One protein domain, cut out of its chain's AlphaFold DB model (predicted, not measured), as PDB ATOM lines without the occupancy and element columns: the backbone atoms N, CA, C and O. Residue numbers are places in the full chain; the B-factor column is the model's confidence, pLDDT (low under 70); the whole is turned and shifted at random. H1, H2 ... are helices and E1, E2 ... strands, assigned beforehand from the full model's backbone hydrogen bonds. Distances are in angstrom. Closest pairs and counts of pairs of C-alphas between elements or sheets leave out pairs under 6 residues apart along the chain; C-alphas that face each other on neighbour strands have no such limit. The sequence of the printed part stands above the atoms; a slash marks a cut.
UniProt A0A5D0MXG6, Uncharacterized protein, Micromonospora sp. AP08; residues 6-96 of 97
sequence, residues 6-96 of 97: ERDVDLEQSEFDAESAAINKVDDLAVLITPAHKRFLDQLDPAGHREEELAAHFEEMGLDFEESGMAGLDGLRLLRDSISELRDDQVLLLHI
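AT A GLANCE: This is residues 6 to 96 of the 97 residues of an uncharacterized protein of Micromonospora sp. AP08 (UniProt A0A5D0MXG6). One long helix, H4, makes the longest side of the domain; H3 lies across its first end, while near its last residues it meets H2 and comes nearest to a narrow ribbon of two antiparallel strands, E1 and E2. The ribbon draws apart from H4 beyond that place, and the short helix H1 is next to E1, on the side away from E2. The printed part has 91 residues, with four named helices and two named strands in the order H1, E1, H2, H3, H4, E2; the sheet order is E1 - E2. The class is mostly helix. The whole is compact, with a radius of gyration of the C-alphas of 14.0 A, and spans 37 by 29 by 19 A.

HOW THE PARTS SIT: After residues 6 to 16, which hold no named element, H1, residues 17 to 23, comes closest to E1, residues 29 to 33, at the C-alphas of Ser 20 and Leu 32, 6.2 A apart. E1 and E2, residues 92 to 96, are antiparallel neighbours at 159 degrees. N 31 and O 94 are within hydrogen-bond range at 2.9 A, and N 33 and O 92 at 2.8 A. H1 and E2 are apart. H2, residues 35 to 40, touches H4, residues 68 to 85, with residues 83 to 84 of H4 alone. Their closest C-alphas are those of Lys 38 and Ile 83, 6.1 A apart, and they run opposite ways at a steep tilt of 45 degrees. H3, residues 51 to 60, touches H4 with residues 68 to 73 of H4 alone. The closest C-alphas are those of Ala 55 and Gly 69, 4.1 A apart, and the two lines are about perpendicular at 73 degrees. H2 and H3 are apart. The closest C-alphas of E1 and H4 are those of Ile 33 and Ile 83, 7.4 A apart; those of H4 and E2 are Ile 83 and Leu 92, 7.9 A apart. In H1, H3 and H4 every O i to N i+4 pair is within hydrogen-bond range; in H2 0 of 2 are, beside 3 of 3 O i to N i+3 pairs.

IN THESE COORDINATES: H1, Asp 17 to Ile 23, begins with C-alpha 17 at (-19.808, -30.940, 37.960) and is 10.0 A long. E1, Leu 29 to Ile 33, is 12.9 A long. H2, Pro 35 to Phe 40, is 10.2 A long. H3, Glu 51 to Glu 60, is 14.3 A long. H4, Ser 68 to Glu 85, is 25.8 A long, from C-alpha 68 at (-30.362, -30.366, 10.270). E2, Leu 92 to Ile 96, is 12.7 A long and ends with C-alpha 96 at (-24.576, -23.781, 23.836).

THE WHOLE: The two C-alphas farthest apart are those of Glu 66 and Asp 89, 39.0 A. The printed part has no cut, and no link is long. The mean pLDDT of the printed part is 91.8, and no printed residue is under 70.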
ATOM      1  N   GLU A   6     -30.046 -40.626  25.224       88.81
ATOM      2  CA  GLU A   6     -30.809 -41.821  24.831       88.81
ATOM      3  C   GLU A   6     -29.920 -42.976  24.337       88.81
ATOM      4  O   GLU A   6     -30.374 -44.116  24.232       88.81
ATOM      5  N   ARG A   7     -28.651 -42.686  24.029       89.50
ATOM      6  CA  ARG A   7     -27.632 -43.632  23.555       89.50
ATOM      7  C   ARG A   7     -26.554 -43.899  24.611       89.50
ATOM      8  O   ARG A   7     -25.461 -44.350  24.263       89.50
ATOM      9  N   ASP A   8     -26.864 -43.631  25.882       90.19
ATOM     10  CA  ASP A   8     -25.967 -43.775  27.034       90.19
ATOM     11  C   ASP A   8     -24.684 -42.922  26.923       90.19
ATOM     12  O   ASP A   8     -23.630 -43.278  27.458       90.19
ATOM     13  N   VAL A   9     -24.762 -41.785  26.219       91.25
ATOM     14  CA  VAL A   9     -23.682 -40.797  26.118       91.25
ATOM     15  C   VAL A   9     -24.069 -39.562  26.925       91.25
ATOM     16  O   VAL A   9     -24.730 -38.652  26.430       91.25
ATOM     17  N   ASP A  10     -23.639 -39.542  28.185       91.38
ATOM     18  CA  ASP A  10     -23.778 -38.388  29.075       91.38
ATOM     19  C   ASP A  10     -22.481 -37.566  29.058       91.38
ATOM     20  O   ASP A  10     -21.447 -37.993  29.587       91.38
ATOM     21  N   LEU A  11     -22.541 -36.408  28.396       89.00
ATOM     22  CA  LEU A  11     -21.439 -35.448  28.297       89.00
ATOM     23  C   LEU A  11     -21.488 -34.366  29.378       89.00
ATOM     24  O   LEU A  11     -20.527 -33.613  29.510       89.00
ATOM     25  N   GLU A  12     -22.593 -34.257  30.115       88.31
ATOM     26  CA  GLU A  12     -22.761 -33.243  31.155       88.31
ATOM     27  C   GLU A  12     -22.056 -33.655  32.450       88.31
ATOM     28  O   GLU A  12     -21.566 -32.792  33.179       88.31
ATOM     29  N   GLN A  13     -21.952 -34.965  32.705       88.25
ATOM     30  CA  GLN A  13     -21.265 -35.509  33.875       88.25
ATOM     31  C   GLN A  13     -19.748 -35.578  33.715       88.25
ATOM     32  O   GLN A  13     -19.206 -36.322  32.893       88.25
ATOM     33  N   SER A  14     -19.044 -34.903  34.619       89.81
ATOM     34  CA  SER A  14     -17.588 -34.888  34.677       89.81
ATOM     35  C   SER A  14     -17.065 -34.793  36.114       89.81
ATOM     36  O   SER A  14     -17.802 -34.688  37.088       89.81
ATOM     37  N   GLU A  15     -15.743 -34.791  36.277       90.50
ATOM     38  CA  GLU A  15     -15.125 -34.473  37.572       90.50
ATOM     39  C   GLU A  15     -15.299 -32.997  37.990       90.50
ATOM     40  O   GLU A  15     -15.009 -32.660  39.136       90.50
ATOM     41  N   PHE A  16     -15.798 -32.142  37.087       91.81
ATOM     42  CA  PHE A  16     -16.006 -30.705  37.278       91.81
ATOM     43  C   PHE A  16     -17.492 -30.312  37.369       91.81
ATOM     44  O   PHE A  16     -17.869 -29.196  37.009       91.81
ATOM     45  N   ASP A  17     -18.364 -31.210  37.839       89.06
ATOM     46  CA  ASP A  17     -19.808 -30.940  37.960       89.06
ATOM     47  C   ASP A  17     -20.106 -29.688  38.804       89.06
ATOM     48  O   ASP A  17     -21.023 -28.920  38.503       89.06
ATOM     49  N   ALA A  18     -19.318 -29.437  39.856       90.56
ATOM     50  CA  ALA A  18     -19.492 -28.271  40.718       90.56
ATOM     51  C   ALA A  18     -19.149 -26.957  39.994       90.56
ATOM     52  O   ALA A  18     -19.856 -25.958  40.151       90.56
ATOM     53  N   GLU A  19     -18.077 -26.955  39.204       91.56
ATOM     54  CA  GLU A  19     -17.633 -25.832  38.384       91.56
ATOM     55  C   GLU A  19     -18.603 -25.583  37.227       91.56
ATOM     56  O   GLU A  19     -19.016 -24.442  37.019       91.56
ATOM     57  N   SER A  20     -19.033 -26.642  36.539       88.00
ATOM     58  CA  SER A  20     -20.056 -26.579  35.491       88.00
ATOM     59  C   SER A  20     -21.352 -25.966  36.035       88.00
ATOM     60  O   SER A  20     -21.874 -24.994  35.490       88.00
ATOM     61  N   ALA A  21     -21.817 -26.420  37.204       88.62
ATOM     62  CA  ALA A  21     -22.991 -25.856  37.872       88.62
ATOM     63  C   ALA A  21     -22.808 -24.394  38.317       88.62
ATOM     64  O   ALA A  21     -23.792 -23.672  38.482       88.62
ATOM     65  N   ALA A  22     -21.577 -23.939  38.567       90.44
ATOM     66  CA  ALA A  22     -21.305 -22.540  38.878       90.44
ATOM     67  C   ALA A  22     -21.366 -21.650  37.625       90.44
ATOM     68  O   ALA A  22     -21.905 -20.548  37.716       90.44
ATOM     69  N   ILE A  23     -20.867 -22.133  36.483       87.12
ATOM     70  CA  ILE A  23     -20.927 -21.438  35.185       87.12
ATOM     71  C   ILE A  23     -22.386 -21.330  34.717       87.12
ATOM     72  O   ILE A  23     -22.879 -20.234  34.471       87.12
ATOM     73  N   ASN A  24     -23.133 -22.434  34.749       87.25
ATOM     74  CA  ASN A  24     -24.545 -22.490  34.342       87.25
ATOM     75  C   ASN A  24     -25.514 -21.679  35.225       87.25
ATOM     76  O   ASN A  24     -26.704 -21.589  34.943       87.25
ATOM     77  N   LYS A  25     -25.046 -21.080  36.330       88.81
ATOM     78  CA  LYS A  25     -25.849 -20.097  37.083       88.81
ATOM     79  C   LYS A  25     -25.886 -18.726  36.421       88.81
ATOM     80  O   LYS A  25     -26.740 -17.918  36.789       88.81
ATOM     81  N   VAL A  26     -24.918 -18.432  35.559       86.50
ATOM     82  CA  VAL A  26     -24.735 -17.117  34.937       86.50
ATOM     83  C   VAL A  26     -24.785 -17.158  33.409       86.50
ATOM     84  O   VAL A  26     -24.995 -16.099  32.823       86.50
ATOM     85  N   ASP A  27     -24.666 -18.341  32.802       76.38
ATOM     86  CA  ASP A  27     -24.781 -18.606  31.361       76.38
ATOM     87  C   ASP A  27     -25.904 -19.625  31.073       76.38
ATOM     88  O   ASP A  27     -26.342 -20.325  31.988       76.38
ATOM     89  N   ASP A  28     -26.375 -19.698  29.818       78.38
ATOM     90  CA  ASP A  28     -27.516 -20.541  29.412       78.38
ATOM     91  C   ASP A  28     -27.223 -22.044  29.582       78.38
ATOM     92  O   ASP A  28     -27.902 -22.723  30.357       78.38
ATOM     93  N   LEU A  29     -26.210 -22.555  28.867       83.31
ATOM     94  CA  LEU A  29     -25.723 -23.931  28.986       83.31
ATOM     95  C   LEU A  29     -24.246 -24.050  28.577       83.31
ATOM     96  O   LEU A  29     -23.849 -23.803  27.439       83.31
ATOM     97  N   ALA A  30     -23.428 -24.497  29.516       87.69
ATOM     98  CA  ALA A  30     -22.007 -24.736  29.401       87.69
ATOM     99  C   ALA A  30     -21.689 -26.155  29.875       87.69
ATOM    100  O   ALA A  30     -22.051 -26.548  30.985       87.69
ATOM    101  N   VAL A  31     -20.968 -26.905  29.047       90.00
ATOM    102  CA  VAL A  31     -20.523 -28.266  29.343       90.00
ATOM    103  C   VAL A  31     -18.997 -28.301  29.390       90.00
ATOM    104  O   VAL A  31     -18.324 -27.790  28.489       90.00
ATOM    105  N   LEU A  32     -18.442 -28.893  30.451       93.62
ATOM    106  CA  LEU A  32     -16.999 -29.055  30.639       93.62
ATOM    107  C   LEU A  32     -16.562 -30.455  30.208       93.62
ATOM    108  O   LEU A  32     -16.715 -31.437  30.930       93.62
ATOM    109  N   ILE A  33     -15.956 -30.530  29.030       94.88
ATOM    110  CA  ILE A  33     -15.498 -31.779  28.438       94.88
ATOM    111  C   ILE A  33     -14.036 -32.029  28.818       94.88
ATOM    112  O   ILE A  33     -13.125 -31.284  28.452       94.88
ATOM    113  N   THR A  34     -13.815 -33.109  29.559       95.81
ATOM    114  CA  THR A  34     -12.500 -33.569  30.033       95.81
ATOM    115  C   THR A  34     -11.986 -34.784  29.246       95.81
ATOM    116  O   THR A  34     -12.768 -35.450  28.559       95.81
ATOM    117  N   PRO A  35     -10.705 -35.169  29.401       96.25
ATOM    118  CA  PRO A  35     -10.138 -36.372  28.787       96.25
ATOM    119  C   PRO A  35     -10.867 -37.672  29.159       96.25
ATOM    120  O   PRO A  35     -10.838 -38.627  28.384       96.25
ATOM    121  N   ALA A  36     -11.574 -37.716  30.296       95.69
ATOM    122  CA  ALA A  36     -12.390 -38.868  30.687       95.69
ATOM    123  C   ALA A  36     -13.511 -39.175  29.672       95.69
ATOM    124  O   ALA A  36     -13.898 -40.333  29.506       95.69
ATOM    125  N   HIS A  37     -13.976 -38.167  28.927       96.06
ATOM    126  CA  HIS A  37     -14.996 -38.314  27.885       96.06
ATOM    127  C   HIS A  37     -14.489 -39.039  26.641       96.06
ATOM    128  O   HIS A  37     -15.296 -39.453  25.813       96.06
ATOM    129  N   LYS A  38     -13.178 -39.303  26.526       96.06
ATOM    130  CA  LYS A  38     -12.643 -40.158  25.457       96.06
ATOM    131  C   LYS A  38     -13.256 -41.562  25.457       96.06
ATOM    132  O   LYS A  38     -13.253 -42.222  24.423       96.06
ATOM    133  N   ARG A  39     -13.837 -42.001  26.584       95.69
ATOM    134  CA  ARG A  39     -14.628 -43.240  26.674       95.69
ATOM    135  C   ARG A  39     -15.804 -43.291  25.690       95.69
ATOM    136  O   ARG A  39     -16.231 -44.384  25.345       95.69
ATOM    137  N   PHE A  40     -16.298 -42.136  25.240       95.81
ATOM    138  CA  PHE A  40     -17.440 -42.011  24.334       95.81
ATOM    139  C   PHE A  40     -17.047 -41.885  22.853       95.81
ATOM    140  O   PHE A  40     -17.929 -41.790  22.009       95.81
ATOM    141  N   LEU A  41     -15.753 -41.892  22.496       95.94
ATOM    142  CA  LEU A  41     -15.310 -41.629  21.113       95.94
ATOM    143  C   LEU A  41     -15.904 -42.583  20.073       95.94
ATOM    144  O   LEU A  41     -16.157 -42.160  18.946       95.94
ATOM    145  N   ASP A  42     -16.125 -43.843  20.447       95.25
ATOM    146  CA  ASP A  42     -16.742 -44.834  19.564       95.25
ATOM    147  C   ASP A  42     -18.243 -44.566  19.381       95.25
ATOM    148  O   ASP A  42     -18.777 -44.749  18.294       95.25
ATOM    149  N   GLN A  43     -18.924 -44.089  20.429       95.44
ATOM    150  CA  GLN A  43     -20.347 -43.734  20.379       95.44
ATOM    151  C   GLN A  43     -20.600 -42.378  19.710       95.44
ATOM    152  O   GLN A  43     -21.730 -42.109  19.329       95.44
ATOM    153  N   LEU A  44     -19.573 -41.533  19.585       94.81
ATOM    154  CA  LEU A  44     -19.627 -40.251  18.878       94.81
ATOM    155  C   LEU A  44     -19.186 -40.362  17.410       94.81
ATOM    156  O   LEU A  44     -19.112 -39.345  16.722       94.81
ATOM    157  N   ASP A  45     -18.832 -41.558  16.925       95.00
ATOM    158  CA  ASP A  45     -18.443 -41.756  15.527       95.00
ATOM    159  C   ASP A  45     -19.637 -41.472  14.600       95.00
ATOM    160  O   ASP A  45     -20.617 -42.219  14.648       95.00
ATOM    161  N   PRO A  46     -19.567 -40.458  13.709       94.56
ATOM    162  CA  PRO A  46     -20.657 -40.132  12.789       94.56
ATOM    163  C   PRO A  46     -21.116 -41.318  11.935       94.56
ATOM    164  O   PRO A  46     -22.280 -41.378  11.552       94.56
ATOM    165  N   ALA A  47     -20.237 -42.291  11.659       94.69
ATOM    166  CA  ALA A  47     -20.595 -43.498  10.914       94.69
ATOM    167  C   ALA A  47     -21.608 -44.396  11.653       94.69
ATOM    168  O   ALA A  47     -22.252 -45.240  11.027       94.69
ATOM    169  N   GLY A  48     -21.750 -44.228  12.972       93.94
ATOM    170  CA  GLY A  48     -22.743 -44.905  13.806       93.94
ATOM    171  C   GLY A  48     -24.128 -44.251  13.801       93.94
ATOM    172  O   GLY A  48     -25.053 -44.816  14.383       93.94
ATOM    173  N   HIS A  49     -24.291 -43.100  13.141       94.44
ATOM    174  CA  HIS A  49     -25.520 -42.306  13.162       94.44
ATOM    175  C   HIS A  49     -26.136 -42.166  11.773       94.44
ATOM    176  O   HIS A  49     -25.455 -42.209  10.749       94.44
ATOM    177  N   ARG A  50     -27.459 -41.994  11.747       94.56
ATOM    178  CA  ARG A  50     -28.210 -41.702  10.526       94.56
ATOM    179  C   ARG A  50     -28.610 -40.240  10.493       94.56
ATOM    180  O   ARG A  50     -29.084 -39.709  11.497       94.56
ATOM    181  N   GLU A  51     -28.468 -39.633   9.324       94.88
ATOM    182  CA  GLU A  51     -28.865 -38.248   9.073       94.88
ATOM    183  C   GLU A  51     -30.349 -38.031   9.400       94.88
ATOM    184  O   GLU A  51     -30.707 -37.055  10.051       94.88
ATOM    185  N   GLU A  52     -31.204 -38.991   9.040       94.50
ATOM    186  CA  GLU A  52     -32.649 -38.907   9.253       94.50
ATOM    187  C   GLU A  52     -33.033 -38.970  10.738       94.50
ATOM    188  O   GLU A  52     -33.994 -38.329  11.152       94.50
ATOM    189  N   GLU A  53     -32.284 -39.722  11.552       93.94
ATOM    190  CA  GLU A  53     -32.518 -39.797  13.002       93.94
ATOM    191  C   GLU A  53     -32.149 -38.476  13.691       93.94
ATOM    192  O   GLU A  53     -32.820 -38.060  14.633       93.94
ATOM    193  N   LEU A  54     -31.093 -37.813  13.214       92.62
ATOM    194  CA  LEU A  54     -30.670 -36.505  13.711       92.62
ATOM    195  C   LEU A  54     -31.642 -35.406  13.278       92.62
ATOM    196  O   LEU A  54     -32.046 -34.598  14.109       92.62
ATOM    197  N   ALA A  55     -32.064 -35.409  12.011       93.94
ATOM    198  CA  ALA A  55     -33.060 -34.470  11.503       93.94
ATOM    199  C   ALA A  55     -34.381 -34.577  12.281       93.94
ATOM    200  O   ALA A  55     -34.901 -33.566  12.747       93.94
ATOM    201  N   ALA A  56     -34.872 -35.801  12.513       93.06
ATOM    202  CA  ALA A  56     -36.076 -36.032  13.311       93.06
ATOM    203  C   ALA A  56     -35.930 -35.507  14.748       93.06
ATOM    204  O   ALA A  56     -36.851 -34.892  15.278       93.06
ATOM    205  N   HIS A  57     -34.763 -35.689  15.373       90.69
ATOM    206  CA  HIS A  57     -34.520 -35.147  16.708       90.69
ATOM    207  C   HIS A  57     -34.536 -33.613  16.731       90.69
ATOM    208  O   HIS A  57     -35.146 -33.010  17.615       90.69
ATOM    209  N   PHE A  58     -33.899 -32.963  15.755       90.19
ATOM    210  CA  PHE A  58     -33.941 -31.506  15.652       90.19
ATOM    211  C   PHE A  58     -35.362 -30.988  15.385       90.19
ATOM    212  O   PHE A  58     -35.765 -29.995  15.994       90.19
ATOM    213  N   GLU A  59     -36.152 -31.684  14.565       91.81
ATOM    214  CA  GLU A  59     -37.572 -31.383  14.348       91.81
ATOM    215  C   GLU A  59     -38.382 -31.482  15.655       91.81
ATOM    216  O   GLU A  59     -39.138 -30.565  15.982       91.81
ATOM    217  N   GLU A  60     -38.178 -32.532  16.460       90.62
ATOM    218  CA  GLU A  60     -38.819 -32.697  17.777       90.62
ATOM    219  C   GLU A  60     -38.464 -31.567  18.757       90.62
ATOM    220  O   GLU A  60     -39.287 -31.178  19.593       90.62
ATOM    221  N   MET A  61     -37.264 -30.996  18.631       85.88
ATOM    222  CA  MET A  61     -36.823 -29.821  19.388       85.88
ATOM    223  C   MET A  61     -37.352 -28.488  18.829       85.88
ATOM    224  O   MET A  61     -37.120 -27.437  19.429       85.88
ATOM    225  N   GLY A  62     -38.074 -28.502  17.704       88.50
ATOM    226  CA  GLY A  62     -38.565 -27.303  17.019       88.50
ATOM    227  C   GLY A  62     -37.493 -26.562  16.209       88.50
ATOM    228  O   GLY A  62     -37.686 -25.393  15.874       88.50
ATOM    229  N   LEU A  63     -36.375 -27.224  15.906       84.25
ATOM    230  CA  LEU A  63     -35.232 -26.719  15.143       84.25
ATOM    231  C   LEU A  63     -35.181 -27.367  13.750       84.25
ATOM    232  O   LEU A  63     -34.163 -27.920  13.347       84.25
ATOM    233  N   ASP A  64     -36.292 -27.317  13.016       85.25
ATOM    234  CA  ASP A  64     -36.371 -27.877  11.664       85.25
ATOM    235  C   ASP A  64     -35.702 -26.952  10.634       85.25
ATOM    236  O   ASP A  64     -36.067 -25.781  10.472       85.25
ATOM    237  N   PHE A  65     -34.704 -27.491   9.940       88.88
ATOM    238  CA  PHE A  65     -34.104 -26.903   8.750       88.88
ATOM    239  C   PHE A  65     -33.571 -28.008   7.834       88.88
ATOM    240  O   PHE A  65     -33.206 -29.092   8.292       88.88
ATOM    241  N   GLU A  66     -33.499 -27.707   6.533       88.88
ATOM    242  CA  GLU A  66     -33.176 -28.665   5.461       88.88
ATOM    243  C   GLU A  66     -31.880 -29.453   5.715       88.88
ATOM    244  O   GLU A  66     -31.793 -30.627   5.375       88.88
ATOM    245  N   GLU A  67     -30.897 -28.824   6.359       92.75
ATOM    246  CA  GLU A  67     -29.565 -29.388   6.600       92.75
ATOM    247  C   GLU A  67     -29.379 -29.921   8.033       92.75
ATOM    248  O   GLU A  67     -28.257 -30.221   8.430       92.75
ATOM    249  N   SER A  68     -30.443 -30.028   8.836       91.56
ATOM    250  CA  SER A  68     -30.362 -30.366  10.270       91.56
ATOM    251  C   SER A  68     -29.690 -31.707  10.553       91.56
ATOM    252  O   SER A  68     -28.839 -31.800  11.441       91.56
ATOM    253  N   GLY A  69     -29.993 -32.734   9.760       93.19
ATOM    254  CA  GLY A  69     -29.330 -34.031   9.871       93.19
ATOM    255  C   GLY A  69     -27.829 -33.949   9.577       93.19
ATOM    256  O   GLY A  69     -27.016 -34.415  10.379       93.19
ATOM    257  N   MET A  70     -27.450 -33.316   8.460       94.75
ATOM    258  CA  MET A  70     -26.048 -33.139   8.068       94.75
ATOM    259  C   MET A  70     -25.280 -32.284   9.087       94.75
ATOM    260  O   MET A  70     -24.181 -32.651   9.500       94.75
ATOM    261  N   ALA A  71     -25.887 -31.198   9.570       93.62
ATOM    262  CA  ALA A  71     -25.334 -30.359  10.629       93.62
ATOM    263  C   ALA A  71     -25.125 -31.148  11.934       93.62
ATOM    264  O   ALA A  71     -24.122 -30.951  12.620       93.62
ATOM    265  N   GLY A  72     -26.026 -32.082  12.255       93.00
ATOM    266  CA  GLY A  72     -25.862 -33.013  13.370       93.00
ATOM    267  C   GLY A  72     -24.646 -33.925  13.209       93.00
ATOM    268  O   GLY A  72     -23.850 -34.055  14.140       93.00
ATOM    269  N   LEU A  73     -24.456 -34.519  12.026       96.25
ATOM    270  CA  LEU A  73     -23.299 -35.377  11.737       96.25
ATOM    271  C   LEU A  73     -21.979 -34.599  11.798       96.25
ATOM    272  O   LEU A  73     -21.003 -35.081  12.377       96.25
ATOM    273  N   ASP A  74     -21.956 -33.385  11.248       95.25
ATOM    274  CA  ASP A  74     -20.795 -32.497  11.318       95.25
ATOM    275  C   ASP A  74     -20.494 -32.077  12.763       95.25
ATOM    276  O   ASP A  74     -19.330 -32.064  13.175       95.25
ATOM    277  N   GLY A  75     -21.530 -31.811  13.564       92.94
ATOM    278  CA  GLY A  75     -21.407 -31.533  14.993       92.94
ATOM    279  C   GLY A  75     -20.800 -32.703  15.772       92.94
ATOM    280  O   GLY A  75     -19.855 -32.505  16.537       92.94
ATOM    281  N   LEU A  76     -21.274 -33.932  15.531       95.00
ATOM    282  CA  LEU A  76     -20.712 -35.147  16.136       95.00
ATOM    283  C   LEU A  76     -19.248 -35.340  15.752       95.00
ATOM    284  O   LEU A  76     -18.413 -35.630  16.611       95.00
ATOM    285  N   ARG A  77     -18.915 -35.118  14.477       96.44
ATOM    286  CA  ARG A  77     -17.538 -35.207  13.991       96.44
ATOM    287  C   ARG A  77     -16.632 -34.205  14.695       96.44
ATOM    288  O   ARG A  77     -15.588 -34.593  15.213       96.44
ATOM    289  N   LEU A  78     -17.040 -32.937  14.740       94.94
ATOM    290  CA  LEU A  78     -16.285 -31.872  15.396       94.94
ATOM    291  C   LEU A  78     -16.070 -32.177  16.880       94.94
ATOM    292  O   LEU A  78     -14.961 -32.018  17.393       94.94
ATOM    293  N   LEU A  79     -17.119 -32.628  17.565       94.75
ATOM    294  CA  LEU A  79     -17.068 -32.968  18.978       94.75
ATOM    295  C   LEU A  79     -16.123 -34.145  19.236       94.75
ATOM    296  O   LEU A  79     -15.242 -34.052  20.090       94.75
ATOM    297  N   ARG A  80     -16.257 -35.227  18.463       96.19
ATOM    298  CA  ARG A  80     -15.387 -36.403  18.543       96.19
ATOM    299  C   ARG A  80     -13.926 -36.040  18.311       96.19
ATOM    300  O   ARG A  80     -13.071 -36.436  19.103       96.19
ATOM    301  N   ASP A  81     -13.639 -35.294  17.248       97.00
ATOM    302  CA  ASP A  81     -12.276 -34.904  16.894       97.00
ATOM    303  C   ASP A  81     -11.675 -34.030  18.009       97.00
ATOM    304  O   ASP A  81     -10.587 -34.335  18.508       97.00
ATOM    305  N   SER A  82     -12.438 -33.058  18.520       95.75
ATOM    306  CA  SER A  82     -12.026 -32.203  19.644       95.75
ATOM    307  C   SER A  82     -11.736 -33.004  20.918       95.75
ATOM    308  O   SER A  82     -10.727 -32.771  21.582       95.75
ATOM    309  N   ILE A  83     -12.583 -33.986  21.254       96.00
ATOM    310  CA  ILE A  83     -12.378 -34.859  22.419       96.00
ATOM    311  C   ILE A  83     -11.148 -35.746  22.231       96.00
ATOM    312  O   ILE A  83     -10.394 -35.974  23.179       96.00
ATOM    313  N   SER A  84     -10.922 -36.253  21.018       97.06
ATOM    314  CA  SER A  84      -9.807 -37.157  20.733       97.06
ATOM    315  C   SER A  84      -8.445 -36.487  20.957       97.06
ATOM    316  O   SER A  84      -7.525 -37.119  21.490       97.06
ATOM    317  N   GLU A  85      -8.353 -35.191  20.646       96.62
ATOM    318  CA  GLU A  85      -7.134 -34.385  20.746       96.62
ATOM    319  C   GLU A  85      -6.894 -33.780  22.140       96.62
ATOM    320  O   GLU A  85      -5.795 -33.284  22.403       96.62
ATOM    321  N   LEU A  86      -7.863 -33.856  23.065       96.25
ATOM    322  CA  LEU A  86      -7.706 -33.344  24.434       96.25
ATOM    323  C   LEU A  86      -6.522 -34.007  25.144       96.25
ATOM    324  O   LEU A  86      -6.464 -35.231  25.281       96.25
ATOM    325  N   ARG A  87      -5.581 -33.205  25.641       95.31
ATOM    326  CA  ARG A  87      -4.508 -33.684  26.524       95.31
ATOM    327  C   ARG A  87      -5.009 -33.815  27.959       95.31
ATOM    328  O   ARG A  87      -5.986 -33.174  28.331       95.31
ATOM    329  N   ASP A  88      -4.306 -34.607  28.766       93.38
ATOM    330  CA  ASP A  88      -4.697 -34.925  30.149       93.38
ATOM    331  C   ASP A  88      -4.825 -33.687  31.063       93.38
ATOM    332  O   ASP A  88      -5.492 -33.741  32.091       93.38
ATOM    333  N   ASP A  89      -4.202 -32.566  30.688       93.88
ATOM    334  CA  ASP A  89      -4.217 -31.282  31.395       93.88
ATOM    335  C   ASP A  89      -5.167 -30.237  30.775       93.88
ATOM    336  O   ASP A  89      -5.122 -29.062  31.147       93.88
ATOM    337  N   GLN A  90      -6.006 -30.629  29.811       95.19
ATOM    338  CA  GLN A  90      -6.909 -29.731  29.090       95.19
ATOM    339  C   GLN A  90      -8.378 -30.025  29.378       95.19
ATOM    340  O   GLN A  90      -8.790 -31.172  29.524       95.19
ATOM    341  N   VAL A  91      -9.179 -28.961  29.380       94.12
ATOM    342  CA  VAL A  91     -10.642 -29.015  29.427       94.12
ATOM    343  C   VAL A  91     -11.176 -28.193  28.262       94.12
ATOM    344  O   VAL A  91     -10.712 -27.075  28.024       94.12
ATOM    345  N   LEU A  92     -12.133 -28.751  27.530       93.75
ATOM    346  CA  LEU A  92     -12.883 -28.053  26.494       93.75
ATOM    347  C   LEU A  92     -14.182 -27.519  27.105       93.75
ATOM    348  O   LEU A  92     -14.953 -28.275  27.687       93.75
ATOM    349  N   LEU A  93     -14.424 -26.220  26.955       91.88
ATOM    350  CA  LEU A  93     -15.694 -25.589  27.305       91.88
ATOM    351  C   LEU A  93     -16.580 -25.552  26.059       91.88
ATOM    352  O   LEU A  93     -16.251 -24.858  25.096       91.88
ATOM    353  N   LEU A  94     -17.697 -26.273  26.088       88.94
ATOM    354  CA  LEU A  94     -18.740 -26.181  25.073       88.94
ATOM    355  C   LEU A  94     -19.839 -25.254  25.593       88.94
ATOM    356  O   LEU A  94     -20.520 -25.594  26.554       88.94
ATOM    357  N   HIS A  95     -19.993 -24.090  24.970       86.75
ATOM    358  CA  HIS A  95     -21.068 -23.149  25.276       86.75
ATOM    359  C   HIS A  95     -22.172 -23.282  24.223       86.75
ATOM    360  O   HIS A  95     -21.904 -23.118  23.031       86.75
ATOM    361  N   ILE A  96     -23.391 -23.574  24.665       76.06
ATOM    362  CA  ILE A  96     -24.576 -23.781  23.836       76.06
ATOM    363  C   ILE A  96     -25.541 -22.627  24.132       76.06
ATOM    364  O   ILE A  96     -26.022 -22.502  25.255       76.06
TER     365      ILE A  96